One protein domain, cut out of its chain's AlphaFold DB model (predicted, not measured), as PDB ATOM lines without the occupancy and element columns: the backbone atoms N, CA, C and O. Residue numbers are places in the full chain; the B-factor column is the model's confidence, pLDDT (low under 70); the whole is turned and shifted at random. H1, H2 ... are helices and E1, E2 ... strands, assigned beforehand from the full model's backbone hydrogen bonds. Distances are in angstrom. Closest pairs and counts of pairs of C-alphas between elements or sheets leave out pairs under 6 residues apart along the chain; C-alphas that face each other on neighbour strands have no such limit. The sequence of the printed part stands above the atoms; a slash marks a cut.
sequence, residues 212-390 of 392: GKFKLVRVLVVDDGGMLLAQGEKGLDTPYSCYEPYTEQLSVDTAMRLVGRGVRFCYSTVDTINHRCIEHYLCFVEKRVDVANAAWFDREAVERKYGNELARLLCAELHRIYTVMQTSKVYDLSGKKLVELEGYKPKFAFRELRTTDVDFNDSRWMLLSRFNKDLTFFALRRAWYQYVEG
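This is residues 212 to 390 of the 392 residues of an uncharacterized protein of Porphyromonadaceae bacterium (UniProt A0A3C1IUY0). A twisted four-strand sheet, E4 E1 E6 E5, with H1 packed on it, and a small three-strand sheet, E3 E2 E7, with H2 over it make one lobe; the long helix H3 runs from this lobe into a looser part, which holds the long link of residues 331 to 351 and the short helix H5, and H6 lies at the far end, where residues 375 to 380, of which 378 to 380 belong to H6, stand free. The printed part has 179 residues, with named elements in the order E1 E2 E3 E4 H1 E5 E6 E7 H2 H3 H4 H5 H6. The larger sheet, E4 E1 E6 E5, is mixed; the smaller, E3 E2 E7, is antiparallel; the class is mixed, helices and strands. The whole is compact, with a radius of gyration of the C-alphas of 18.0 A and spans of 54 by 39 by 30 A.

E1, residues 214 to 222, begins at C-alpha 214 (-16.601, 35.572, 45.369) and is 25.5 A long. E2 is residues 226 to 232, E3 235 to 237, E4 240 to 245 and H1 252 to 259. E5, residues 263 to 271, is 23.5 A long and bends by 56 degrees at residue 266. E6, residues 276 to 284, is 26.5 A long. E7 is residues 294 to 298 and H2 299 to 305. H3, residues 312 to 330, is 27.1 A long. H4 is residues 352 to 355, H5 363 to 368, and H6, 378 to 388, ends at C-alpha 388 (-37.397, 19.884, 16.991).

E1 and E6 are parallel, with N 218 and O 279 2.9 A apart. E4 is antiparallel to E1, N 217 to O 242 2.9 A; E5 and E6 form a hairpin, N 278 to O 269 2.9 A. E4, H1, E5 make a split strand-helix-strand unit, two strands running the same way with E1 and E6 between them, its crossover right-handed. H1 is on this sheet; the C-alphas of Val 219 and Ala 255 are 6.5 A apart, the closest of E1 and H1. E2 and E3 form a hairpin, N 230 to O 237 2.8 A; E2 and E7 are antiparallel, N 229 to O 295 2.9 A. H2 is on the smaller sheet at a height of 8.3 A, only just over E2, with 3 C-alphas falling on it. H3 only grazes both sheets; its residues 320 to 328 touch H5 at a steep tilt of 58 degrees, closest at C-alphas 324 and 365, 5.5 A. H4 only grazes the larger sheet, with residues 353 to 354. H6 touches no helix. In H1, H2, H3, H5 and H6 every O i to N i+4 pair is within hydrogen-bond range; H4 is too short for one.

The C-alphas of Ala 292 and Leu 380, the two farthest apart, are 54.7 A apart. The printed part has no cut. The link H3 to H4, residues 331 to 351, is long. Mean pLDDT of the printed part is 85.0; residues 342 to 343, 373 to 376 and 383 to 390 are under 70.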
ATOM      1  N   GLY A 212     -12.718  38.977  41.791       77.62
ATOM      2  CA  GLY A 212     -13.780  38.395  40.975       77.62
ATOM      3  C   GLY A 212     -14.125  36.939  41.302       77.62
ATOM      4  O   GLY A 212     -14.983  36.387  40.614       77.62
ATOM      5  N   LYS A 213     -13.515  36.327  42.325       86.50
ATOM      6  CA  LYS A 213     -13.862  34.983  42.825       86.50
ATOM      7  C   LYS A 213     -14.543  35.088  44.180       86.50
ATOM      8  O   LYS A 213     -13.894  35.036  45.223       86.50
ATOM      9  N   PHE A 214     -15.852  35.269  44.163       88.69
ATOM     10  CA  PHE A 214     -16.601  35.572  45.369       88.69
ATOM     11  C   PHE A 214     -17.882  34.766  45.454       88.69
ATOM     12  O   PHE A 214     -18.431  34.265  44.469       88.69
ATOM     13  N   LYS A 215     -18.399  34.736  46.666       90.44
ATOM     14  CA  LYS A 215     -19.741  34.322  46.977       90.44
ATOM     15  C   LYS A 215     -20.509  35.505  47.544       90.44
ATOM     16  O   LYS A 215     -20.010  36.202  48.417       90.44
ATOM     17  N   LEU A 216     -21.695  35.758  47.014       91.50
ATOM     18  CA  LEU A 216     -22.601  36.786  47.504       91.50
ATOM     19  C   LEU A 216     -23.709  36.107  48.308       91.50
ATOM     20  O   LEU A 216     -24.575  35.450  47.734       91.50
ATOM     21  N   VAL A 217     -23.659  36.262  49.627       93.81
ATOM     22  CA  VAL A 217     -24.670  35.765  50.562       93.81
ATOM     23  C   VAL A 217     -25.726  36.847  50.728       93.81
ATOM     24  O   VAL A 217     -25.405  37.977  51.103       93.81
ATOM     25  N   ARG A 218     -26.984  36.523  50.430       94.25
ATOM     26  CA  ARG A 218     -28.120  37.448  50.519       94.25
ATOM     27  C   ARG A 218     -29.219  36.832  51.359       94.25
ATOM     28  O   ARG A 218     -29.610  35.694  51.116       94.25
ATOM     29  N   VAL A 219     -29.732  37.590  52.323       94.94
ATOM     30  CA  VAL A 219     -30.790  37.122  53.222       94.94
ATOM     31  C   VAL A 219     -32.025  37.984  53.020       94.94
ATOM     32  O   VAL A 219     -31.999  39.180  53.284       94.94
ATOM     33  N   LEU A 220     -33.114  37.392  52.539       94.50
ATOM     34  CA  LEU A 220     -34.413  38.050  52.461       94.50
ATOM     35  C   LEU A 220     -35.104  37.912  53.814       94.50
ATOM     36  O   LEU A 220     -35.369  36.797  54.265       94.50
ATOM     37  N   VAL A 221     -35.393  39.041  54.455       93.88
ATOM     38  CA  VAL A 221     -36.083  39.076  55.747       93.88
ATOM     39  C   VAL A 221     -37.563  39.314  55.508       93.88
ATOM     40  O   VAL A 221     -37.953  40.310  54.893       93.88
ATOM     41  N   VAL A 222     -38.378  38.367  55.960       92.62
ATOM     42  CA  VAL A 222     -39.801  38.291  55.629       92.62
ATOM     43  C   VAL A 222     -40.603  38.026  56.905       92.62
ATOM     44  O   VAL A 222     -40.172  37.264  57.773       92.62
ATOM     45  N   ASP A 223     -41.767  38.661  57.023       90.12
ATOM     46  CA  ASP A 223     -42.789  38.340  58.023       90.12
ATOM     47  C   ASP A 223     -44.013  37.690  57.337       90.12
ATOM     48  O   ASP A 223     -43.957  37.296  56.171       90.12
ATOM     49  N   ASP A 224     -45.136  37.525  58.033       86.44
ATOM     50  CA  ASP A 224     -46.306  36.871  57.434       86.44
ATOM     51  C   ASP A 224     -46.986  37.695  56.314       86.44
ATOM     52  O   ASP A 224     -47.677  37.114  55.466       86.44
ATOM     53  N   GLY A 225     -46.796  39.021  56.282       84.94
ATOM     54  CA  GLY A 225     -47.509  39.961  55.403       84.94
ATOM     55  C   GLY A 225     -46.635  40.785  54.446       84.94
ATOM     56  O   GLY A 225     -47.142  41.323  53.454       84.94
ATOM     57  N   GLY A 226     -45.331  40.853  54.683       90.12
ATOM     58  CA  GLY A 226     -44.413  41.758  54.016       90.12
ATOM     59  C   GLY A 226     -42.944  41.381  54.181       90.12
ATOM     60  O   GLY A 226     -42.574  40.368  54.775       90.12
ATOM     61  N   MET A 227     -42.089  42.212  53.598       93.31
ATOM     62  CA  MET A 227     -40.646  42.017  53.581       93.31
ATOM     63  C   MET A 227     -39.907  43.313  53.900       93.31
ATOM     64  O   MET A 227     -40.379  44.407  53.578       93.31
ATOM     65  N   LEU A 228     -38.738  43.181  54.517       94.75
ATOM     66  CA  LEU A 228     -37.875  44.307  54.847       94.75
ATOM     67  C   LEU A 228     -37.003  44.667  53.642       94.75
ATOM     68  O   LEU A 228     -36.224  43.832  53.176       94.75
ATOM     69  N   LEU A 229     -37.103  45.908  53.163       94.94
ATOM     70  CA  LEU A 229     -36.297  46.422  52.053       94.94
ATOM     71  C   LEU A 229     -35.623  47.734  52.437       94.94
ATOM     72  O   LEU A 229     -36.216  48.565  53.121       94.94
ATOM     73  N   ALA A 230     -34.410  47.944  51.945       94.25
ATOM     74  CA  ALA A 230     -33.642  49.168  52.115       94.25
ATOM     75  C   ALA A 230     -33.319  49.805  50.763       94.25
ATOM     76  O   ALA A 230     -33.269  49.131  49.731       94.25
ATOM     77  N   GLN A 231     -33.083  51.114  50.762       92.19
ATOM     78  CA  GLN A 231     -32.658  51.820  49.558       92.19
ATOM     79  C   GLN A 231     -31.201  51.462  49.231       92.19
ATOM     80  O   GLN A 231     -30.281  51.873  49.934       92.19
ATOM     81  N   GLY A 232     -30.991  50.704  48.154       85.81
ATOM     82  CA  GLY A 232     -29.669  50.413  47.605       85.81
ATOM     83  C   GLY A 232     -29.286  51.347  46.452       85.81
ATOM     84  O   GLY A 232     -30.081  52.173  45.993       85.81
ATOM     85  N   GLU A 233     -28.075  51.164  45.917       80.44
ATOM     86  CA  GLU A 233     -27.559  51.945  44.776       80.44
ATOM     87  C   GLU A 233     -28.407  51.801  43.503       80.44
ATOM     88  O   GLU A 233     -28.438  52.693  42.658       80.44
ATOM     89  N   LYS A 234     -29.070  50.651  43.329       82.69
ATOM     90  CA  LYS A 234     -29.777  50.266  42.093       82.69
ATOM     91  C   LYS A 234     -31.285  50.091  42.293       82.69
ATOM     92  O   LYS A 234     -31.917  49.403  41.492       82.69
ATOM     93  N   GLY A 235     -31.830  50.679  43.357       89.56
ATOM     94  CA  GLY A 235     -33.224  50.530  43.774       89.56
ATOM     95  C   GLY A 235     -33.356  49.888  45.155       89.56
ATOM     96  O   GLY A 235     -32.360  49.641  45.834       89.56
ATOM     97  N   LEU A 236     -34.595  49.619  45.556       92.88
ATOM     98  CA  LEU A 236     -34.923  48.944  46.810       92.88
ATOM     99  C   LEU A 236     -34.449  47.486  46.770       92.88
ATOM    100  O   LEU A 236     -34.809  46.743  45.855       92.88
ATOM    101  N   ASP A 237     -33.654  47.077  47.752       92.94
ATOM    102  CA  ASP A 237     -33.070  45.738  47.845       92.94
ATOM    103  C   ASP A 237     -33.123  45.199  49.285       92.94
ATOM    104  O   ASP A 237     -33.526  45.909  50.208       92.94
ATOM    105  N   THR A 238     -32.719  43.945  49.502       92.31
ATOM    106  CA  THR A 238     -32.520  43.432  50.861       92.31
ATOM    107  C   THR A 238     -31.395  44.191  51.581       92.31
ATOM    108  O   THR A 238     -30.318  44.370  51.006       92.31
ATOM    109  N   PRO A 239     -31.598  44.605  52.849       90.19
ATOM    110  CA  PRO A 239     -30.546  45.240  53.640       90.19
ATOM    111  C   PRO A 239     -29.390  44.290  53.983       90.19
ATOM    112  O   PRO A 239     -28.277  44.747  54.236       90.19
ATOM    113  N   TYR A 240     -29.623  42.974  53.985       92.56
ATOM    114  CA  TYR A 240     -28.637  41.987  54.421       92.56
ATOM    115  C   TYR A 240     -27.992  41.284  53.230       92.56
ATOM    116  O   TYR A 240     -28.515  40.307  52.683       92.56
ATOM    117  N   SER A 241     -26.814  41.775  52.848       91.69
ATOM    118  CA  SER A 241     -25.959  41.137  51.851       91.69
ATOM    119  C   SER A 241     -24.484  41.240  52.231       91.69
ATOM    120  O   SER A 241     -24.050  42.237  52.805       91.69
ATOM    121  N   CYS A 242     -23.708  40.198  51.938       91.12
ATOM    122  CA  CYS A 242     -22.278  40.159  52.233       91.12
ATOM    123  C   CYS A 242     -21.513  39.386  51.156       91.12
ATOM    124  O   CYS A 242     -22.022  38.419  50.587       91.12
ATOM    125  N   TYR A 243     -20.284  39.823  50.885       91.12
ATOM    126  CA  TYR A 243     -19.364  39.136  49.991       91.12
ATOM    127  C   TYR A 243     -18.349  38.316  50.778       91.12
ATOM    128  O   TYR A 243     -17.631  38.839  51.631       91.12
ATOM    129  N   GLU A 244     -18.190  37.065  50.377       91.62
ATOM    130  CA  GLU A 244     -17.227  36.124  50.936       91.62
ATOM    131  C   GLU A 244     -16.317  35.536  49.854       91.62
ATOM    132  O   GLU A 244     -16.670  35.560  48.668       91.62
ATOM    133  N   PRO A 245     -15.146  34.991  50.223       90.56
ATOM    134  CA  PRO A 245     -14.340  34.200  49.306       90.56
ATOM    135  C   PRO A 245     -15.133  33.004  48.767       90.56
ATOM    136  O   PRO A 245     -15.923  32.391  49.482       90.56
ATOM    137  N   TYR A 246     -14.923  32.650  47.498       88.62
ATOM    138  CA  TYR A 246     -15.616  31.504  46.914       88.62
ATOM    139  C   TYR A 246     -15.219  30.181  47.587       88.62
ATOM    140  O   TYR A 246     -14.047  29.806  47.607       88.62
ATOM    141  N   THR A 247     -16.227  29.446  48.054       87.75
ATOM    142  CA  THR A 247     -16.134  28.081  48.581       87.75
ATOM    143  C   THR A 247     -17.318  27.258  48.069       87.75
ATOM    144  O   THR A 247     -18.404  27.796  47.842       87.75
ATOM    145  N   GLU A 248     -17.131  25.948  47.884       84.75
ATOM    146  CA  GLU A 248     -18.209  25.049  47.433       84.75
ATOM    147  C   GLU A 248     -19.242  24.743  48.532       84.75
ATOM    148  O   GLU A 248     -20.371  24.365  48.237       84.75
ATOM    149  N   GLN A 249     -18.871  24.922  49.802       88.69
ATOM    150  CA  GLN A 249     -19.741  24.691  50.959       88.69
ATOM    151  C   GLN A 249     -20.726  25.843  51.154       88.69
ATOM    152  O   GLN A 249     -20.340  26.989  50.972       88.69
ATOM    153  N   LEU A 250     -21.963  25.566  51.570       89.06
ATOM    154  CA  LEU A 250     -22.975  26.597  51.840       89.06
ATOM    155  C   LEU A 250     -22.589  27.493  53.026       89.06
ATOM    156  O   LEU A 250     -22.136  27.002  54.058       89.06
ATOM    157  N   SER A 251     -22.857  28.795  52.922       91.19
ATOM    158  CA  SER A 251     -22.395  29.809  53.896       91.19
ATOM    159  C   SER A 251     -23.489  30.168  54.897       91.19
ATOM    160  O   SER A 251     -23.848  31.328  55.109       91.19
ATOM    161  N   VAL A 252     -24.064  29.126  55.503       90.62
ATOM    162  CA  VAL A 252     -25.181  29.257  56.449       90.62
ATOM    163  C   VAL A 252     -24.763  30.080  57.669       90.62
ATOM    164  O   VAL A 252     -25.516  30.950  58.103       90.62
ATOM    165  N   ASP A 253     -23.547  29.862  58.170       90.25
ATOM    166  CA  ASP A 253     -23.011  30.570  59.336       90.25
ATOM    167  C   ASP A 253     -22.939  32.078  59.103       90.25
ATOM    168  O   ASP A 253     -23.278  32.872  59.979       90.25
ATOM    169  N   THR A 254     -22.553  32.492  57.901       91.12
ATOM    170  CA  THR A 254     -22.494  33.902  57.512       91.12
ATOM    171  C   THR A 254     -23.880  34.507  57.442       91.12
ATOM    172  O   THR A 254     -24.111  35.590  57.979       91.12
ATOM    173  N   ALA A 255     -24.832  33.792  56.843       90.62
ATOM    174  CA  ALA A 255     -26.216  34.237  56.803       90.62
ATOM    175  C   ALA A 255     -26.805  34.381  58.224       90.62
ATOM    176  O   ALA A 255     -27.484  35.368  58.515       90.62
ATOM    177  N   MET A 256     -26.472  33.460  59.137       91.75
ATOM    178  CA  MET A 256     -26.847  33.546  60.553       91.75
ATOM    179  C   MET A 256     -26.142  34.687  61.295       91.75
ATOM    180  O   MET A 256     -26.740  35.294  62.176       91.75
ATOM    181  N   ARG A 257     -24.901  35.039  60.946       90.62
ATOM    182  CA  ARG A 257     -24.221  36.211  61.529       90.62
ATOM    183  C   ARG A 257     -24.868  37.532  61.116       90.62
ATOM    184  O   ARG A 257     -24.844  38.471  61.903       90.62
ATOM    185  N   LEU A 258     -25.440  37.609  59.912       87.88
ATOM    186  CA  LEU A 258     -26.074  38.832  59.401       87.88
ATOM    187  C   LEU A 258     -27.416  39.141  60.074       87.88
ATOM    188  O   LEU A 258     -27.683  40.300  60.379       87.88
ATOM    189  N   VAL A 259     -28.263  38.126  60.274       87.38
ATOM    190  CA  VAL A 259     -29.664  38.326  60.711       87.38
ATOM    191  C   VAL A 259     -29.989  37.611  62.030       87.38
ATOM    192  O   VAL A 259     -30.985  37.913  62.681       87.38
ATOM    193  N   GLY A 260     -29.135  36.691  62.478       84.38
ATOM    194  CA  GLY A 260     -29.329  35.897  63.687       84.38
ATOM    195  C   GLY A 260     -29.917  34.513  63.402       84.38
ATOM    196  O   GLY A 260     -29.482  33.788  62.506       84.38
ATOM    197  N   ARG A 261     -30.888  34.098  64.220       80.56
ATOM    198  CA  ARG A 261     -31.518  32.768  64.137       80.56
ATOM    199  C   ARG A 261     -32.673  32.752  63.128       80.56
ATOM    200  O   ARG A 261     -33.196  33.791  62.753       80.56
ATOM    201  N   GLY A 262     -33.091  31.553  62.712       83.25
ATOM    202  CA  GLY A 262     -34.252  31.375  61.824       83.25
ATOM    203  C   GLY A 262     -33.950  31.556  60.333       83.25
ATOM    204  O   GLY A 262     -34.859  31.822  59.549       83.25
ATOM    205  N   VAL A 263     -32.681  31.428  59.941       90.81
ATOM    206  CA  VAL A 263     -32.249  31.484  58.542       90.81
ATOM    207  C   VAL A 263     -32.401  30.114  57.883       90.81
ATOM    208  O   VAL A 263     -31.955  29.098  58.416       90.81
ATOM    209  N   ARG A 264     -32.994  30.093  56.691       91.31
ATOM    210  CA  ARG A 264     -33.202  28.913  55.854       91.31
ATOM    211  C   ARG A 264     -32.612  29.147  54.468       91.31
ATOM    212  O   ARG A 264     -32.841  30.189  53.860       91.31
ATOM    213  N   PHE A 265     -31.877  28.172  53.946       92.12
ATOM    214  CA  PHE A 265     -31.404  28.209  52.562       92.12
ATOM    215  C   PHE A 265     -32.582  28.116  51.581       92.12
ATOM    216  O   PHE A 265     -33.469  27.281  51.758       92.12
ATOM    217  N   CYS A 266     -32.590  28.975  50.560       91.31
ATOM    218  CA  CYS A 266     -33.620  28.991  49.525       91.31
ATOM    219  C   CYS A 266     -33.098  28.344  48.240       91.31
ATOM    220  O   CYS A 266     -33.526  27.252  47.880       91.31
ATOM    221  N   TYR A 267     -32.158  28.998  47.559       91.38
ATOM    222  CA  TYR A 267     -31.511  28.470  46.358       91.38
ATOM    223  C   TYR A 267     -30.174  29.173  46.113       91.38
ATOM    224  O   TYR A 267     -29.860  30.188  46.738       91.38
ATOM    225  N   SER A 268     -29.388  28.646  45.175       89.56
ATOM    226  CA  SER A 268     -28.100  29.231  44.797       89.56
ATOM    227  C   SER A 268     -27.920  29.261  43.288       89.56
ATOM    228  O   SER A 268     -28.299  28.318  42.593       89.56
ATOM    229  N   THR A 269     -27.256  30.295  42.786       84.69
ATOM    230  CA  THR A 269     -26.807  30.362  41.392       84.69
ATOM    231  C   THR A 269     -25.286  30.266  41.354       84.69
ATOM    232  O   THR A 269     -24.597  31.173  41.818       84.69
ATOM    233  N   VAL A 270     -24.757  29.170  40.801       81.38
ATOM    234  CA  VAL A 270     -23.312  28.879  40.776       81.38
ATOM    235  C   VAL A 270     -22.740  29.037  39.368       81.38
ATOM    236  O   VAL A 270     -23.232  28.449  38.401       81.38
ATOM    237  N   ASP A 271     -21.652  29.795  39.264       77.69
ATOM    238  CA  ASP A 271     -20.739  29.844  38.125       77.69
ATOM    239  C   ASP A 271     -19.418  29.163  38.482       77.69
ATOM    240  O   ASP A 271     -18.528  29.740  39.109       77.69
ATOM    241  N   THR A 272     -19.297  27.912  38.047       74.88
ATOM    242  CA  THR A 272     -18.121  27.074  38.284       74.88
ATOM    243  C   THR A 272     -16.900  27.507  37.477       74.88
ATOM    244  O   THR A 272     -15.784  27.192  37.870       74.88
ATOM    245  N   ILE A 273     -17.077  28.231  36.364       75.88
ATOM    246  CA  ILE A 273     -15.961  28.631  35.494       75.88
ATOM    247  C   ILE A 273     -15.206  29.800  36.122       75.88
ATOM    248  O   ILE A 273     -13.978  29.809  36.140       75.88
ATOM    249  N   ASN A 274     -15.945  30.783  36.640       75.50
ATOM    250  CA  ASN A 274     -15.357  31.979  37.239       75.50
ATOM    251  C   ASN A 274     -15.274  31.910  38.768       75.50
ATOM    252  O   ASN A 274     -14.833  32.879  39.382       75.50
ATOM    253  N   HIS A 275     -15.680  30.788  39.376       85.06
ATOM    254  CA  HIS A 275     -15.765  30.623  40.828       85.06
ATOM    255  C   HIS A 275     -16.597  31.740  41.472       85.06
ATOM    256  O   HIS A 275     -16.131  32.467  42.351       85.06
ATOM    257  N   ARG A 276     -17.830  31.910  40.978       84.25
ATOM    258  CA  ARG A 276     -18.805  32.866  41.515       84.25
ATOM    259  C   ARG A 276     -20.040  32.130  41.994       84.25
ATOM    260  O   ARG A 276     -20.489  31.187  41.350       84.25
ATOM    261  N   CYS A 277     -20.603  32.562  43.107       86.94
ATOM    262  CA  CYS A 277     -21.848  32.006  43.621       86.94
ATOM    263  C   CYS A 277     -22.711  33.123  44.205       86.94
ATOM    264  O   CYS A 277     -22.183  34.038  44.833       86.94
ATOM    265  N   ILE A 278     -24.022  33.061  44.000       89.88
ATOM    266  CA  ILE A 278     -24.984  33.854  44.767       89.88
ATOM    267  C   ILE A 278     -25.847  32.873  45.548       89.88
ATOM    268  O   ILE A 278     -26.486  32.008  44.949       89.88
ATOM    269  N   GLU A 279     -25.831  32.988  46.872       93.06
ATOM    270  CA  GLU A 279     -26.624  32.164  47.781       93.06
ATOM    271  C   GLU A 279     -27.748  33.013  48.366       93.06
ATOM    272  O   GLU A 279     -27.511  34.070  48.955       93.06
ATOM    273  N   HIS A 280     -28.976  32.535  48.188       93.31
ATOM    274  CA  HIS A 280     -30.183  33.215  48.623       93.31
ATOM    275  C   HIS A 280     -30.761  32.484  49.829       93.31
ATOM    276  O   HIS A 280     -31.064  31.288  49.773       93.31
ATOM    277  N   TYR A 281     -30.942  33.222  50.913       94.38
ATOM    278  CA  TYR A 281     -31.484  32.742  52.172       94.38
ATOM    279  C   TYR A 281     -32.781  33.474  52.506       94.38
ATOM    280  O   TYR A 281     -32.976  34.626  52.126       94.38
ATOM    281  N   LEU A 282     -33.659  32.805  53.243       93.81
ATOM    282  CA  LEU A 282     -34.863  33.375  53.834       93.81
ATOM    283  C   LEU A 282     -34.672  33.438  55.346       93.81
ATOM    284  O   LEU A 282     -34.233  32.462  55.949       93.81
ATOM    285  N   CYS A 283     -35.025  34.555  55.966       93.31
ATOM    286  CA  CYS A 283     -35.108  34.676  57.413       93.31
ATOM    287  C   CYS A 283     -36.521  35.108  57.793       93.31
ATOM    288  O   CYS A 283     -36.999  36.151  57.342       93.31
ATOM    289  N   PHE A 284     -37.179  34.290  58.614       91.31
ATOM    290  CA  PHE A 284     -38.510  34.591  59.126       91.31
ATOM    291  C   PHE A 284     -38.402  35.221  60.503       91.31
ATOM    292  O   PHE A 284     -37.869  34.607  61.427       91.31
ATOM    293  N   VAL A 285     -38.950  36.423  60.644       90.44
ATOM    294  CA  VAL A 285     -39.002  37.127  61.929       90.44
ATOM    295  C   VAL A 285     -40.418  37.095  62.497       90.44
ATOM    296  O   VAL A 285     -41.401  37.178  61.766       90.44
ATOM    297  N   GLU A 286     -40.532  36.947  63.816       85.44
ATOM    298  CA  GLU A 286     -41.823  37.017  64.519       85.44
ATOM    299  C   GLU A 286     -42.233  38.457  64.830       85.44
ATOM    300  O   GLU A 286     -43.418  38.777  64.885       85.44
ATOM    301  N   LYS A 287     -41.248  39.340  65.024       85.25
ATOM    302  CA  LYS A 287     -41.448  40.771  65.256       85.25
ATOM    303  C   LYS A 287     -40.660  41.556  64.222       85.25
ATOM    304  O   LYS A 287     -39.493  41.253  63.974       85.25
ATOM    305  N   ARG A 288     -41.306  42.566  63.635       87.56
ATOM    306  CA  ARG A 288     -40.680  43.488  62.684       87.56
ATOM    307  C   ARG A 288     -39.479  44.157  63.348       87.56
ATOM    308  O   ARG A 288     -39.619  44.794  64.389       87.56
ATOM    309  N   VAL A 289     -38.307  43.965  62.754       85.44
ATOM    310  CA  VAL A 289     -37.053  44.577  63.198       85.44
ATOM    311  C   VAL A 289     -36.955  45.966  62.580       85.44
ATOM    312  O   VAL A 289     -37.299  46.140  61.409       85.44
ATOM    313  N   ASP A 290     -36.502  46.936  63.368       84.88
ATOM    314  CA  ASP A 290     -36.177  48.269  62.878       84.88
ATOM    315  C   ASP A 290     -34.698  48.308  62.482       84.88
ATOM    316  O   ASP A 290     -33.815  47.987  63.280       84.88
ATOM    317  N   VAL A 291     -34.436  48.631  61.219       86.25
ATOM    318  CA  VAL A 291     -33.092  48.677  60.645       86.25
ATOM    319  C   VAL A 291     -32.944  50.025  59.965       86.25
ATOM    320  O   VAL A 291     -33.785  50.418  59.158       86.25
ATOM    321  N   ALA A 292     -31.856  50.732  60.273       83.06
ATOM    322  CA  ALA A 292     -31.593  52.044  59.701       83.06
ATOM    323  C   ALA A 292     -31.640  51.997  58.163       83.06
ATOM    324  O   ALA A 292     -31.017  51.138  57.537       83.06
ATOM    325  N   ASN A 293     -32.367  52.941  57.560       85.38
ATOM    326  CA  ASN A 293     -32.591  53.049  56.111       85.38
ATOM    327  C   ASN A 293     -33.337  51.864  55.465       85.38
ATOM    328  O   ASN A 293     -33.310  51.723  54.238       85.38
ATOM    329  N   ALA A 294     -34.024  51.041  56.261       92.00
ATOM    330  CA  ALA A 294     -34.902  49.983  55.783       92.00
ATOM    331  C   ALA A 294     -36.349  50.223  56.226       92.00
ATOM    332  O   ALA A 294     -36.615  50.808  57.271       92.00
ATOM    333  N   ALA A 295     -37.296  49.756  55.421       93.06
ATOM    334  CA  ALA A 295     -38.718  49.832  55.710       93.06
ATOM    335  C   ALA A 295     -39.406  48.511  55.364       93.06
ATOM    336  O   ALA A 295     -38.981  47.760  54.483       93.06
ATOM    337  N   TRP A 296     -40.494  48.236  56.077       94.25
ATOM    338  CA  TRP A 296     -41.347  47.086  55.820       94.25
ATOM    339  C   TRP A 296     -42.316  47.398  54.685       94.25
ATOM    340  O   TRP A 296     -43.043  48.390  54.732       94.25
ATOM    341  N   PHE A 297     -42.337  46.530  53.678       92.75
ATOM    342  CA  PHE A 297     -43.249  46.628  52.547       92.75
ATOM    343  C   PHE A 297     -44.157  45.410  52.512       92.75
ATOM    344  O   PHE A 297     -43.694  44.276  52.390       92.75
ATOM    345  N   ASP A 298     -45.461  45.650  52.571       91.56
ATOM    346  CA  ASP A 298     -46.451  44.595  52.401       91.56
ATOM    347  C   ASP A 298     -46.483  44.109  50.943       91.56
ATOM    348  O   ASP A 298     -46.052  44.811  50.018       91.56
ATOM    349  N   ARG A 299     -47.043  42.916  50.713       87.44
ATOM    350  CA  ARG A 299     -47.101  42.272  49.385       87.44
ATOM    351  C   ARG A 299     -47.561  43.207  48.262       87.44
ATOM    352  O   ARG A 299     -46.932  43.257  47.213       87.44
ATOM    353  N   GLU A 300     -48.629  43.968  48.477       88.62
ATOM    354  CA  GLU A 300     -49.178  44.876  47.459       88.62
ATOM    355  C   GLU A 300     -48.247  46.055  47.152       88.62
ATOM    356  O   GLU A 300     -48.209  46.551  46.026       88.62
ATOM    357  N   ALA A 301     -47.483  46.517  48.143       90.81
ATOM    358  CA  ALA A 301     -46.479  47.553  47.938       90.81
ATOM    359  C   ALA A 301     -45.294  47.012  47.129       90.81
ATOM    360  O   ALA A 301     -44.833  47.687  46.207       90.81
ATOM    361  N   VAL A 302     -44.853  45.785  47.420       90.06
ATOM    362  CA  VAL A 302     -43.800  45.096  46.657       90.06
ATOM    363  C   VAL A 302     -44.245  44.856  45.211       90.06
ATOM    364  O   VAL A 302     -43.501  45.175  44.287       90.06
ATOM    365  N   GLU A 303     -45.473  44.372  44.994       88.62
ATOM    366  CA  GLU A 303     -46.037  44.138  43.654       88.62
ATOM    367  C   GLU A 303     -46.131  45.429  42.828       88.62
ATOM    368  O   GLU A 303     -45.751  45.430  41.659       88.62
ATOM    369  N   ARG A 304     -46.557  46.550  43.429       90.44
ATOM    370  CA  ARG A 304     -46.599  47.858  42.743       90.44
ATOM    371  C   ARG A 304     -45.218  48.381  42.350       90.44
ATOM    372  O   ARG A 304     -45.090  49.068  41.339       90.44
ATOM    373  N   LYS A 305     -44.197  48.078  43.151       91.81
ATOM    374  CA  LYS A 305     -42.811  48.533  42.949       91.81
ATOM    375  C   LYS A 305     -42.000  47.601  42.042       91.81
ATOM    376  O   LYS A 305     -40.911  47.974  41.592       91.81
ATOM    377  N   TYR A 306     -42.517  46.406  41.767       89.62
ATOM    378  CA  TYR A 306     -41.850  45.375  40.984       89.62
ATOM    379  C   TYR A 306     -41.504  45.862  39.568       89.62
ATOM    380  O   TYR A 306     -42.345  46.385  38.841       89.62
ATOM    381  N   GLY A 307     -40.242  45.686  39.168       81.75
ATOM    382  CA  GLY A 307     -39.732  46.062  37.844       81.75
ATOM    383  C   GLY A 307     -39.284  47.521  37.688       81.75
ATOM    384  O   GLY A 307     -38.446  47.778  36.824       81.75
ATOM    385  N   ASN A 308     -39.765  48.436  38.536       86.44
ATOM    386  CA  ASN A 308     -39.449  49.866  38.447       86.44
ATOM    387  C   ASN A 308     -38.520  50.332  39.573       86.44
ATOM    388  O   ASN A 308     -37.442  50.852  39.304       86.44
ATOM    389  N   GLU A 309     -38.937  50.142  40.827       91.19
ATOM    390  CA  GLU A 309     -38.222  50.669  41.999       91.19
ATOM    391  C   GLU A 309     -37.382  49.604  42.709       91.19
ATOM    392  O   GLU A 309     -36.406  49.934  43.383       91.19
ATOM    393  N   LEU A 310     -37.747  48.327  42.567       92.06
ATOM    394  CA  LEU A 310     -36.977  47.220  43.129       92.06
ATOM    395  C   LEU A 310     -35.682  46.993  42.342       92.06
ATOM    396  O   LEU A 310     -35.655  47.034  41.106       92.06
ATOM    397  N   ALA A 311     -34.614  46.662  43.063       91.38
ATOM    398  CA  ALA A 311     -33.364  46.230  42.471       91.38
ATOM    399  C   ALA A 311     -33.607  45.023  41.555       91.38
ATOM    400  O   ALA A 311     -34.335  44.084  41.881       91.38
ATOM    401  N   ARG A 312     -32.967  45.013  40.380       88.56
ATOM    402  CA  ARG A 312     -33.222  43.968  39.373       88.56
ATOM    403  C   ARG A 312     -32.878  42.554  39.861       88.56
ATOM    404  O   ARG A 312     -33.465  41.600  39.361       88.56
ATOM    405  N   LEU A 313     -31.926  42.425  40.791       88.81
ATOM    406  CA  LEU A 313     -31.583  41.148  41.420       88.81
ATOM    407  C   LEU A 313     -32.717  40.666  42.335       88.81
ATOM    408  O   LEU A 313     -33.141  39.525  42.204       88.81
ATOM    409  N   LEU A 314     -33.290  41.557  43.147       91.75
ATOM    410  CA  LEU A 314     -34.466  41.256  43.962       91.75
ATOM    411  C   LEU A 314     -35.686  40.879  43.114       91.75
ATOM    412  O   LEU A 314     -36.399  39.932  43.434       91.75
ATOM    413  N   CYS A 315     -35.910  41.564  41.989       91.19
ATOM    414  CA  CYS A 315     -36.957  41.170  41.042       91.19
ATOM    415  C   CYS A 315     -36.765  39.732  40.539       91.19
ATOM    416  O   CYS A 315     -37.737  38.988  40.437       91.19
ATOM    417  N   ALA A 316     -35.526  39.330  40.232       88.25
ATOM    418  CA  ALA A 316     -35.218  37.969  39.801       88.25
ATOM    419  C   ALA A 316     -35.490  36.941  40.918       88.25
ATOM    420  O   ALA A 316     -36.170  35.941  40.671       88.25
ATOM    421  N   GLU A 317     -35.079  37.259  42.150       91.00
ATOM    422  CA  GLU A 317     -35.331  36.442  43.341       91.00
ATOM    423  C   GLU A 317     -36.830  36.225  43.578       91.00
ATOM    424  O   GLU A 317     -37.298  35.085  43.664       91.00
ATOM    425  N   LEU A 318     -37.603  37.314  43.609       91.31
ATOM    426  CA  LEU A 318     -39.050  37.275  43.804       91.31
ATOM    427  C   LEU A 318     -39.760  36.544  42.666       91.31
ATOM    428  O   LEU A 318     -40.655  35.740  42.924       91.31
ATOM    429  N   HIS A 319     -39.342  36.763  41.415       89.69
ATOM    430  CA  HIS A 319     -39.892  36.053  40.264       89.69
ATOM    431  C   HIS A 319     -39.721  34.540  40.405       89.69
ATOM    432  O   HIS A 319     -40.673  33.791  40.166       89.69
ATOM    433  N   ARG A 320     -38.525  34.076  40.789       89.75
ATOM    434  CA  ARG A 320     -38.251  32.648  40.973       89.75
ATOM    435  C   ARG A 320     -39.079  32.073  42.118       89.75
ATOM    436  O   ARG A 320     -39.787  31.094  41.896       89.75
ATOM    437  N   ILE A 321     -39.038  32.697  43.296       91.69
ATOM    438  CA  ILE A 321     -39.783  32.244  44.481       91.69
ATOM    439  C   ILE A 321     -41.278  32.149  44.162       91.69
ATOM    440  O   ILE A 321     -41.885  31.096  44.350       91.69
ATOM    441  N   TYR A 322     -41.857  33.213  43.604       90.19
ATOM    442  CA  TYR A 322     -43.271  33.262  43.240       90.19
ATOM    443  C   TYR A 322     -43.643  32.187  42.213       90.19
ATOM    444  O   TYR A 322     -44.616  31.458  42.398       90.19
ATOM    445  N   THR A 323     -42.845  32.042  41.150       89.50
ATOM    446  CA  THR A 323     -43.099  31.057  40.088       89.50
ATOM    447  C   THR A 323     -43.054  29.629  40.626       89.50
ATOM    448  O   THR A 323     -43.942  28.832  40.319       89.50
ATOM    449  N   VAL A 324     -42.048  29.300  41.443       91.44
ATOM    450  CA  VAL A 324     -41.910  27.972  42.058       91.44
ATOM    451  C   VAL A 324     -43.089  27.688  42.987       91.44
ATOM    452  O   VAL A 324     -43.735  26.654  42.831       91.44
ATOM    453  N   MET A 325     -43.434  28.629  43.872       91.44
ATOM    454  CA  MET A 325     -44.557  28.498  44.808       91.44
ATOM    455  C   MET A 325     -45.904  28.322  44.114       91.44
ATOM    456  O   MET A 325     -46.731  27.518  44.536       91.44
ATOM    457  N   GLN A 326     -46.160  29.069  43.043       89.25
ATOM    458  CA  GLN A 326     -47.395  28.891  42.285       89.25
ATOM    459  C   GLN A 326     -47.422  27.561  41.545       89.25
ATOM    460  O   GLN A 326     -48.461  26.905  41.501       89.25
ATOM    461  N   THR A 327     -46.290  27.153  40.970       88.69
ATOM    462  CA  THR A 327     -46.214  25.913  40.195       88.69
ATOM    463  C   THR A 327     -46.391  24.693  41.091       88.69
ATOM    464  O   THR A 327     -47.156  23.807  40.722       88.69
ATOM    465  N   SER A 328     -45.773  24.668  42.275       89.12
ATOM    466  CA  SER A 328     -45.879  23.548  43.221       89.12
ATOM    467  C   SER A 328     -47.290  23.344  43.778       89.12
ATOM    468  O   SER A 328     -47.660  22.229  44.131       89.12
ATOM    469  N   LYS A 329     -48.113  24.397  43.815       88.25
ATOM    470  CA  LYS A 329     -49.528  24.299  44.205       88.25
ATOM    471  C   LYS A 329     -50.418  23.687  43.125       88.25
ATOM    472  O   LYS A 329     -51.469  23.139  43.437       88.25
ATOM    473  N   VAL A 330     -50.043  23.834  41.854       87.50
ATOM    474  CA  VAL A 330     -50.858  23.374  40.717       87.50
ATOM    475  C   VAL A 330     -50.365  22.031  40.190       87.50
ATOM    476  O   VAL A 330     -51.171  21.240  39.701       87.50
ATOM    477  N   TYR A 331     -49.068  21.755  40.297       86.44
ATOM    478  CA  TYR A 331     -48.413  20.606  39.690       86.44
ATOM    479  C   TYR A 331     -47.531  19.861  40.687       86.44
ATOM    480  O   TYR A 331     -46.867  20.460  41.525       86.44
ATOM    481  N   ASP A 332     -47.469  18.547  40.519       85.81
ATOM    482  CA  ASP A 332     -46.422  17.706  41.088       85.81
ATOM    483  C   ASP A 332     -45.131  17.791  40.237       85.81
ATOM    484  O   ASP A 332     -45.167  18.195  39.071       85.81
ATOM    485  N   LEU A 333     -43.992  17.350  40.781       80.50
ATOM    486  CA  LEU A 333     -42.699  17.256  40.085       80.50
ATOM    487  C   LEU A 333     -42.761  16.394  38.815       80.50
ATOM    488  O   LEU A 333     -41.991  16.606  37.876       80.50
ATOM    489  N   SER A 334     -43.692  15.439  38.759       78.69
ATOM    490  CA  SER A 334     -43.989  14.637  37.564       78.69
ATOM    491  C   SER A 334     -44.713  15.419  36.452       78.69
ATOM    492  O   SER A 334     -44.925  14.902  35.351       78.69
ATOM    493  N   GLY A 335     -45.132  16.656  36.727       76.56
ATOM    494  CA  GLY A 335     -45.967  17.472  35.849       76.56
ATOM    495  C   GLY A 335     -47.431  17.025  35.805       76.56
ATOM    496  O   GLY A 335     -48.175  17.417  34.899       76.56
ATOM    497  N   LYS A 336     -47.869  16.171  36.742       81.06
ATOM    498  CA  LYS A 336     -49.291  15.869  36.951       81.06
ATOM    499  C   LYS A 336     -49.951  17.052  37.660       81.06
ATOM    500  O   LYS A 336     -49.409  17.572  38.627       81.06
ATOM    501  N   LYS A 337     -51.111  17.480  37.162       82.38
ATOM    502  CA  LYS A 337     -51.903  18.547  37.778       82.38
ATOM    503  C   LYS A 337     -52.522  18.021  39.078       82.38
ATOM    504  O   LYS A 337     -53.087  16.929  39.072       82.38
ATOM    505  N   LEU A 338     -52.372  18.768  40.166       84.00
ATOM    506  CA  LEU A 338     -52.960  18.477  41.478       84.00
ATOM    507  C   LEU A 338     -54.375  19.054  41.598       84.00
ATOM    508  O   LEU A 338     -55.221  18.476  42.268       84.00
ATOM    509  N   VAL A 339     -54.628  20.183  40.932       80.00
ATOM    510  CA  VAL A 339     -55.915  20.891  40.948       80.00
ATOM    511  C   VAL A 339     -56.526  20.834  39.555       80.00
ATOM    512  O   VAL A 339     -55.959  21.390  38.624       80.00
ATOM    513  N   GLU A 340     -57.680  20.194  39.380       71.19
ATOM    514  CA  GLU A 340     -58.269  19.984  38.045       71.19
ATOM    515  C   GLU A 340     -58.891  21.248  37.426       71.19
ATOM    516  O   GLU A 340     -59.083  21.309  36.215       71.19
ATOM    517  N   LEU A 341     -59.116  22.299  38.221       71.94
ATOM    518  CA  LEU A 341     -59.699  23.562  37.763       71.94
ATOM    519  C   LEU A 341     -58.849  24.222  36.662       71.94
ATOM    520  O   LEU A 341     -57.665  24.537  36.842       71.94
ATOM    521  N   GLU A 342     -59.457  24.458  35.502       65.25
ATOM    522  CA  GLU A 342     -58.840  25.210  34.410       65.25
ATOM    523  C   GLU A 342     -58.727  26.698  34.766       65.25
ATOM    524  O   GLU A 342     -59.642  27.301  35.321       65.25
ATOM    525  N   GLY A 343     -57.570  27.303  34.486       67.38
ATOM    526  CA  GLY A 343     -57.334  28.729  34.744       67.38
ATOM    527  C   GLY A 343     -57.143  29.120  36.217       67.38
ATOM    528  O   GLY A 343     -56.963  30.306  36.500       67.38
ATOM    529  N   TYR A 344     -57.131  28.162  37.151       72.75
ATOM    530  CA  TYR A 344     -56.867  28.439  38.563       72.75
ATOM    531  C   TYR A 344     -55.463  29.027  38.763       72.75
ATOM    532  O   TYR A 344     -54.450  28.389  38.470       72.75
ATOM    533  N   LYS A 345     -55.402  30.255  39.288       73.56
ATOM    534  CA  LYS A 345     -54.159  30.919  39.691       73.56
ATOM    535  C   LYS A 345     -54.109  30.985  41.214       73.56
ATOM    536  O   LYS A 345     -54.836  31.797  41.796       73.56
ATOM    537  N   PRO A 346     -53.286  30.157  41.880       79.44
ATOM    538  CA  PRO A 346     -53.204  30.191  43.328       79.44
ATOM    539  C   PRO A 346     -52.652  31.540  43.792       79.44
ATOM    540  O   PRO A 346     -51.663  32.055  43.257       79.44
ATOM    541  N   LYS A 347     -53.277  32.099  44.829       80.88
ATOM    542  CA  LYS A 347     -52.696  33.227  45.560       80.88
ATOM    543  C   LYS A 347     -51.484  32.724  46.344       80.88
ATOM    544  O   LYS A 347     -51.506  31.616  46.883       80.88
ATOM    545  N   PHE A 348     -50.430  33.527  46.374       81.56
ATOM    546  CA  PHE A 348     -49.224  33.280  47.154       81.56
ATOM    547  C   PHE A 348     -49.167  34.300  48.293       81.56
ATOM    548  O   PHE A 348     -49.344  35.497  48.058       81.56
ATOM    549  N   ALA A 349     -48.951  33.818  49.514       83.62
ATOM    550  CA  ALA A 349     -48.780  34.646  50.701       83.62
ATOM    551  C   ALA A 349     -47.413  34.363  51.330       83.62
ATOM    552  O   ALA A 349     -46.997  33.208  51.389       83.62
ATOM    553  N   PHE A 350     -46.734  35.395  51.838       84.56
ATOM    554  CA  PHE A 350     -45.386  35.251  52.396       84.56
ATOM    555  C   PHE A 350     -45.314  34.256  53.561       84.56
ATOM    556  O   PHE A 350     -44.365  33.473  53.613       84.56
ATOM    557  N   ARG A 351     -46.360  34.181  54.400       85.62
ATOM    558  CA  ARG A 351     -46.492  33.162  55.460       85.62
ATOM    559  C   ARG A 351     -46.262  31.723  54.980       85.62
ATOM    560  O   ARG A 351     -45.779  30.887  55.732       85.62
ATOM    561  N   GLU A 352     -46.598  31.418  53.725       87.06
ATOM    562  CA  GLU A 352     -46.471  30.066  53.174       87.06
ATOM    563  C   GLU A 352     -45.011  29.666  52.963       87.06
ATOM    564  O   GLU A 352     -44.688  28.481  53.023       87.06
ATOM    565  N   LEU A 353     -44.104  30.629  52.767       87.06
ATOM    566  CA  LEU A 353     -42.674  30.335  52.650       87.06
ATOM    567  C   LEU A 353     -42.107  29.719  53.939       87.06
ATOM    568  O   LEU A 353     -41.108  29.002  53.880       87.06
ATOM    569  N   ARG A 354     -42.745  29.972  55.091       85.94
ATOM    570  CA  ARG A 354     -42.324  29.430  56.388       85.94
ATOM    571  C   ARG A 354     -42.522  27.915  56.461       85.94
ATOM    572  O   ARG A 354     -41.669  27.223  57.001       85.94
ATOM    573  N   THR A 355     -43.624  27.407  55.908       85.19
ATOM    574  CA  THR A 355     -44.055  26.003  56.057       85.19
ATOM    575  C   THR A 355     -43.808  25.139  54.824       85.19
ATOM    576  O   THR A 355     -44.078  23.946  54.849       85.19
ATOM    577  N   THR A 356     -43.340  25.726  53.725       85.62
ATOM    578  CA  THR A 356     -43.218  25.008  52.453       85.62
ATOM    579  C   THR A 356     -41.934  24.181  52.384       85.62
ATOM    580  O   THR A 356     -40.858  24.731  52.582       85.62
ATOM    581  N   ASP A 357     -42.014  22.907  51.994       84.94
ATOM    582  CA  ASP A 357     -40.853  22.009  51.798       84.94
ATOM    583  C   ASP A 357     -40.329  21.962  50.350       84.94
ATOM    584  O   ASP A 357     -39.527  21.109  49.976       84.94
ATOM    585  N   VAL A 358     -40.783  22.886  49.504       88.00
ATOM    586  CA  VAL A 358     -40.409  22.940  48.086       88.00
ATOM    587  C   VAL A 358     -38.951  23.371  47.925       88.00
ATOM    588  O   VAL A 358     -38.525  24.393  48.463       88.00
ATOM    589  N   ASP A 359     -38.202  22.612  47.126       87.88
ATOM    590  CA  ASP A 359     -36.842  22.960  46.723       87.88
ATOM    591  C   ASP A 359     -36.852  24.034  45.623       87.88
ATOM    592  O   ASP A 359     -37.169  23.766  44.460       87.88
ATOM    593  N   PHE A 360     -36.477  25.264  45.980       88.69
ATOM    594  CA  PHE A 360     -36.370  26.383  45.039       88.69
ATOM    595  C   PHE A 360     -35.160  26.273  44.107       88.69
ATOM    596  O   PHE A 360     -35.104  26.971  43.085       88.69
ATOM    597  N   ASN A 361     -34.185  25.420  44.425       87.44
ATOM    598  CA  ASN A 361     -33.006  25.192  43.599       87.44
ATOM    599  C   ASN A 361     -33.328  24.314  42.377       87.44
ATOM    600  O   ASN A 361     -32.680  24.441  41.332       87.44
ATOM    601  N   ASP A 362     -34.383  23.500  42.457       86.56
ATOM    602  CA  ASP A 362     -34.808  22.625  41.370       86.56
ATOM    603  C   ASP A 362     -35.407  23.403  40.183       86.56
ATOM    604  O   ASP A 362     -36.538  23.897  40.192       86.56
ATOM    605  N   SER A 363     -34.639  23.465  39.094       81.44
ATOM    606  CA  SER A 363     -35.056  24.105  37.841       81.44
ATOM    607  C   SER A 363     -36.283  23.470  37.171       81.44
ATOM    608  O   SER A 363     -36.895  24.106  36.306       81.44
ATOM    609  N   ARG A 364     -36.678  22.244  37.551       83.62
ATOM    610  CA  ARG A 364     -37.873  21.576  37.009       83.62
ATOM    611  C   ARG A 364     -39.139  22.366  37.303       83.62
ATOM    612  O   ARG A 364     -39.986  22.457  36.419       83.62
ATOM    613  N   TRP A 365     -39.237  23.018  38.461       87.44
ATOM    614  CA  TRP A 365     -40.366  23.896  38.781       87.44
ATOM    615  C   TRP A 365     -40.490  25.056  37.796       87.44
ATOM    616  O   TRP A 365     -41.561  25.310  37.247       87.44
ATOM    617  N   MET A 366     -39.369  25.710  37.491       84.75
ATOM    618  CA  MET A 366     -39.335  26.810  36.527       84.75
ATOM    619  C   MET A 366     -39.705  26.335  35.114       84.75
ATOM    620  O   MET A 366     -40.383  27.054  34.380       84.75
ATOM    621  N   LEU A 367     -39.323  25.113  34.731       80.88
ATOM    622  CA  LEU A 367     -39.701  24.522  33.443       80.88
ATOM    623  C   LEU A 367     -41.184  24.152  33.393       80.88
ATOM    624  O   LEU A 367     -41.855  24.498  32.420       80.88
ATOM    625  N   LEU A 368     -41.704  23.508  34.439       83.00
ATOM    626  CA  LEU A 368     -43.109  23.116  34.557       83.00
ATOM    627  C   LEU A 368     -44.038  24.326  34.530       83.00
ATOM    628  O   LEU A 368     -45.058  24.273  33.852       83.00
ATOM    629  N   SER A 369     -43.652  25.442  35.157       82.12
ATOM    630  CA  SER A 369     -44.432  26.691  35.129       82.12
ATOM    631  C   SER A 369     -44.770  27.165  33.709       82.12
ATOM    632  O   SER A 369     -45.772  27.840  33.475       82.12
ATOM    633  N   ARG A 370     -43.919  26.801  32.743       76.94
ATOM    634  CA  ARG A 370     -44.002  27.213  31.346       76.94
ATOM    635  C   ARG A 370     -44.498  26.101  30.431       76.94
ATOM    636  O   ARG A 370     -45.279  26.378  29.527       76.94
ATOM    637  N   PHE A 371     -43.995  24.885  30.609       73.12
ATOM    638  CA  PHE A 371     -44.272  23.720  29.766       73.12
ATOM    639  C   PHE A 371     -45.249  22.778  30.466       73.12
ATOM    640  O   PHE A 371     -44.968  21.595  30.657       73.12
ATOM    641  N   ASN A 372     -46.393  23.320  30.871       72.88
ATOM    642  CA  ASN A 372     -47.425  22.560  31.557       72.88
ATOM    643  C   ASN A 372     -48.447  21.936  30.594       72.88
ATOM    644  O   ASN A 372     -48.523  22.280  29.413       72.88
ATOM    645  N   LYS A 373     -49.235  20.996  31.130       66.88
ATOM    646  CA  LYS A 373     -50.286  20.270  30.400       66.88
ATOM    647  C   LYS A 373     -51.466  21.152  29.986       66.88
ATOM    648  O   LYS A 373     -52.153  20.790  29.038       66.88
ATOM    649  N   ASP A 374     -51.655  22.298  30.641       63.75
ATOM    650  CA  ASP A 374     -52.724  23.262  30.342       63.75
ATOM    651  C   ASP A 374     -52.494  24.016  29.008       63.75
ATOM    652  O   ASP A 374     -53.347  24.779  28.553       63.75
ATOM    653  N   LEU A 375     -51.349  23.824  28.341       64.94
ATOM    654  CA  LEU A 375     -51.107  24.386  27.013       64.94
ATOM    655  C   LEU A 375     -51.940  23.681  25.934       64.94
ATOM    656  O   LEU A 375     -51.882  22.460  25.772       64.94
ATOM    657  N   THR A 376     -52.607  24.467  25.085       66.81
ATOM    658  CA  THR A 376     -53.266  23.947  23.880       66.81
ATOM    659  C   THR A 376     -52.281  23.168  23.006       66.81
ATOM    660  O   THR A 376     -51.161  23.617  22.737       66.81
ATOM    661  N   PHE A 377     -52.705  21.982  22.560       72.06
ATOM    662  CA  PHE A 377     -51.870  21.021  21.833       72.06
ATOM    663  C   PHE A 377     -50.616  20.579  22.604       72.06
ATOM    664  O   PHE A 377     -49.551  20.420  22.005       72.06
ATOM    665  N   PHE A 378     -50.722  20.361  23.921       71.75
ATOM    666  CA  PHE A 378     -49.597  19.951  24.770       71.75
ATOM    667  C   PHE A 378     -48.776  18.798  24.182       71.75
ATOM    668  O   PHE A 378     -47.558  18.899  24.141       71.75
ATOM    669  N   ALA A 379     -49.406  17.734  23.673       72.25
ATOM    670  CA  ALA A 379     -48.685  16.598  23.091       72.25
ATOM    671  C   ALA A 379     -47.857  16.992  21.854       72.25
ATOM    672  O   ALA A 379     -46.685  16.627  21.757       72.25
ATOM    673  N   LEU A 380     -48.426  17.798  20.949       73.31
ATOM    674  CA  LEU A 380     -47.734  18.281  19.750       73.31
ATOM    675  C   LEU A 380     -46.618  19.265  20.111       73.31
ATOM    676  O   LEU A 380     -45.516  19.167  19.582       73.31
ATOM    677  N   ARG A 381     -46.880  20.185  21.047       70.88
ATOM    678  CA  ARG A 381     -45.871  21.120  21.552       70.88
ATOM    679  C   ARG A 381     -44.759  20.385  22.277       70.88
ATOM    680  O   ARG A 381     -43.607  20.699  22.046       70.88
ATOM    681  N   ARG A 382     -45.074  19.381  23.093       71.50
ATOM    682  CA  ARG A 382     -44.091  18.534  23.776       71.50
ATOM    683  C   ARG A 382     -43.238  17.772  22.771       71.50
ATOM    684  O   ARG A 382     -42.024  17.779  22.918       71.50
ATOM    685  N   ALA A 383     -43.839  17.181  21.739       67.38
ATOM    686  CA  ALA A 383     -43.102  16.514  20.669       67.38
ATOM    687  C   ALA A 383     -42.223  17.503  19.886       67.38
ATOM    688  O   ALA A 383     -41.043  17.245  19.677       67.38
ATOM    689  N   TRP A 384     -42.749  18.673  19.521       67.25
ATOM    690  CA  TRP A 384     -41.972  19.744  18.896       67.25
ATOM    691  C   TRP A 384     -40.805  20.172  19.785       67.25
ATOM    692  O   TRP A 384     -39.661  20.271  19.350       67.25
ATOM    693  N   TYR A 385     -41.077  20.359  21.069       68.44
ATOM    694  CA  TYR A 385     -40.084  20.749  22.041       68.44
ATOM    695  C   TYR A 385     -39.011  19.684  22.210       68.44
ATOM    696  O   TYR A 385     -37.837  20.018  22.174       68.44
ATOM    697  N   GLN A 386     -39.381  18.412  22.298       66.25
ATOM    698  CA  GLN A 386     -38.463  17.296  22.485       66.25
ATOM    699  C   GLN A 386     -37.642  16.979  21.226       66.25
ATOM    700  O   GLN A 386     -36.432  16.785  21.324       66.25
ATOM    701  N   TYR A 387     -38.267  16.959  20.047       58.25
ATOM    702  CA  TYR A 387     -37.640  16.481  18.810       58.25
ATOM    703  C   TYR A 387     -37.119  17.599  17.902       58.25
ATOM    704  O   TYR A 387     -36.093  17.420  17.253       58.25
ATOM    705  N   VAL A 388     -37.785  18.757  17.862       58.06
ATOM    706  CA  VAL A 388     -37.397  19.884  16.991       58.06
ATOM    707  C   VAL A 388     -36.561  20.917  17.745       58.06
ATOM    708  O   VAL A 388     -35.618  21.486  17.195       58.06
ATOM    709  N   GLU A 389     -36.870  21.158  19.020       60.25
ATOM    710  CA  GLU A 389     -36.135  22.122  19.852       60.25
ATOM    711  C   GLU A 389     -35.185  21.456  20.870       60.25
ATOM    712  O   GLU A 389     -34.357  22.139  21.483       60.25
ATOM    713  N   GLY A 390     -35.247  20.127  21.019       55.53
ATOM    714  CA  GLY A 390     -34.365  19.330  21.881       55.53
ATOM    715  C   GLY A 390     -34.505  19.593  23.388       55.53
ATOM    716  O   GLY A 390     -33.502  19.543  24.092       55.53
TER     717      GLY A 390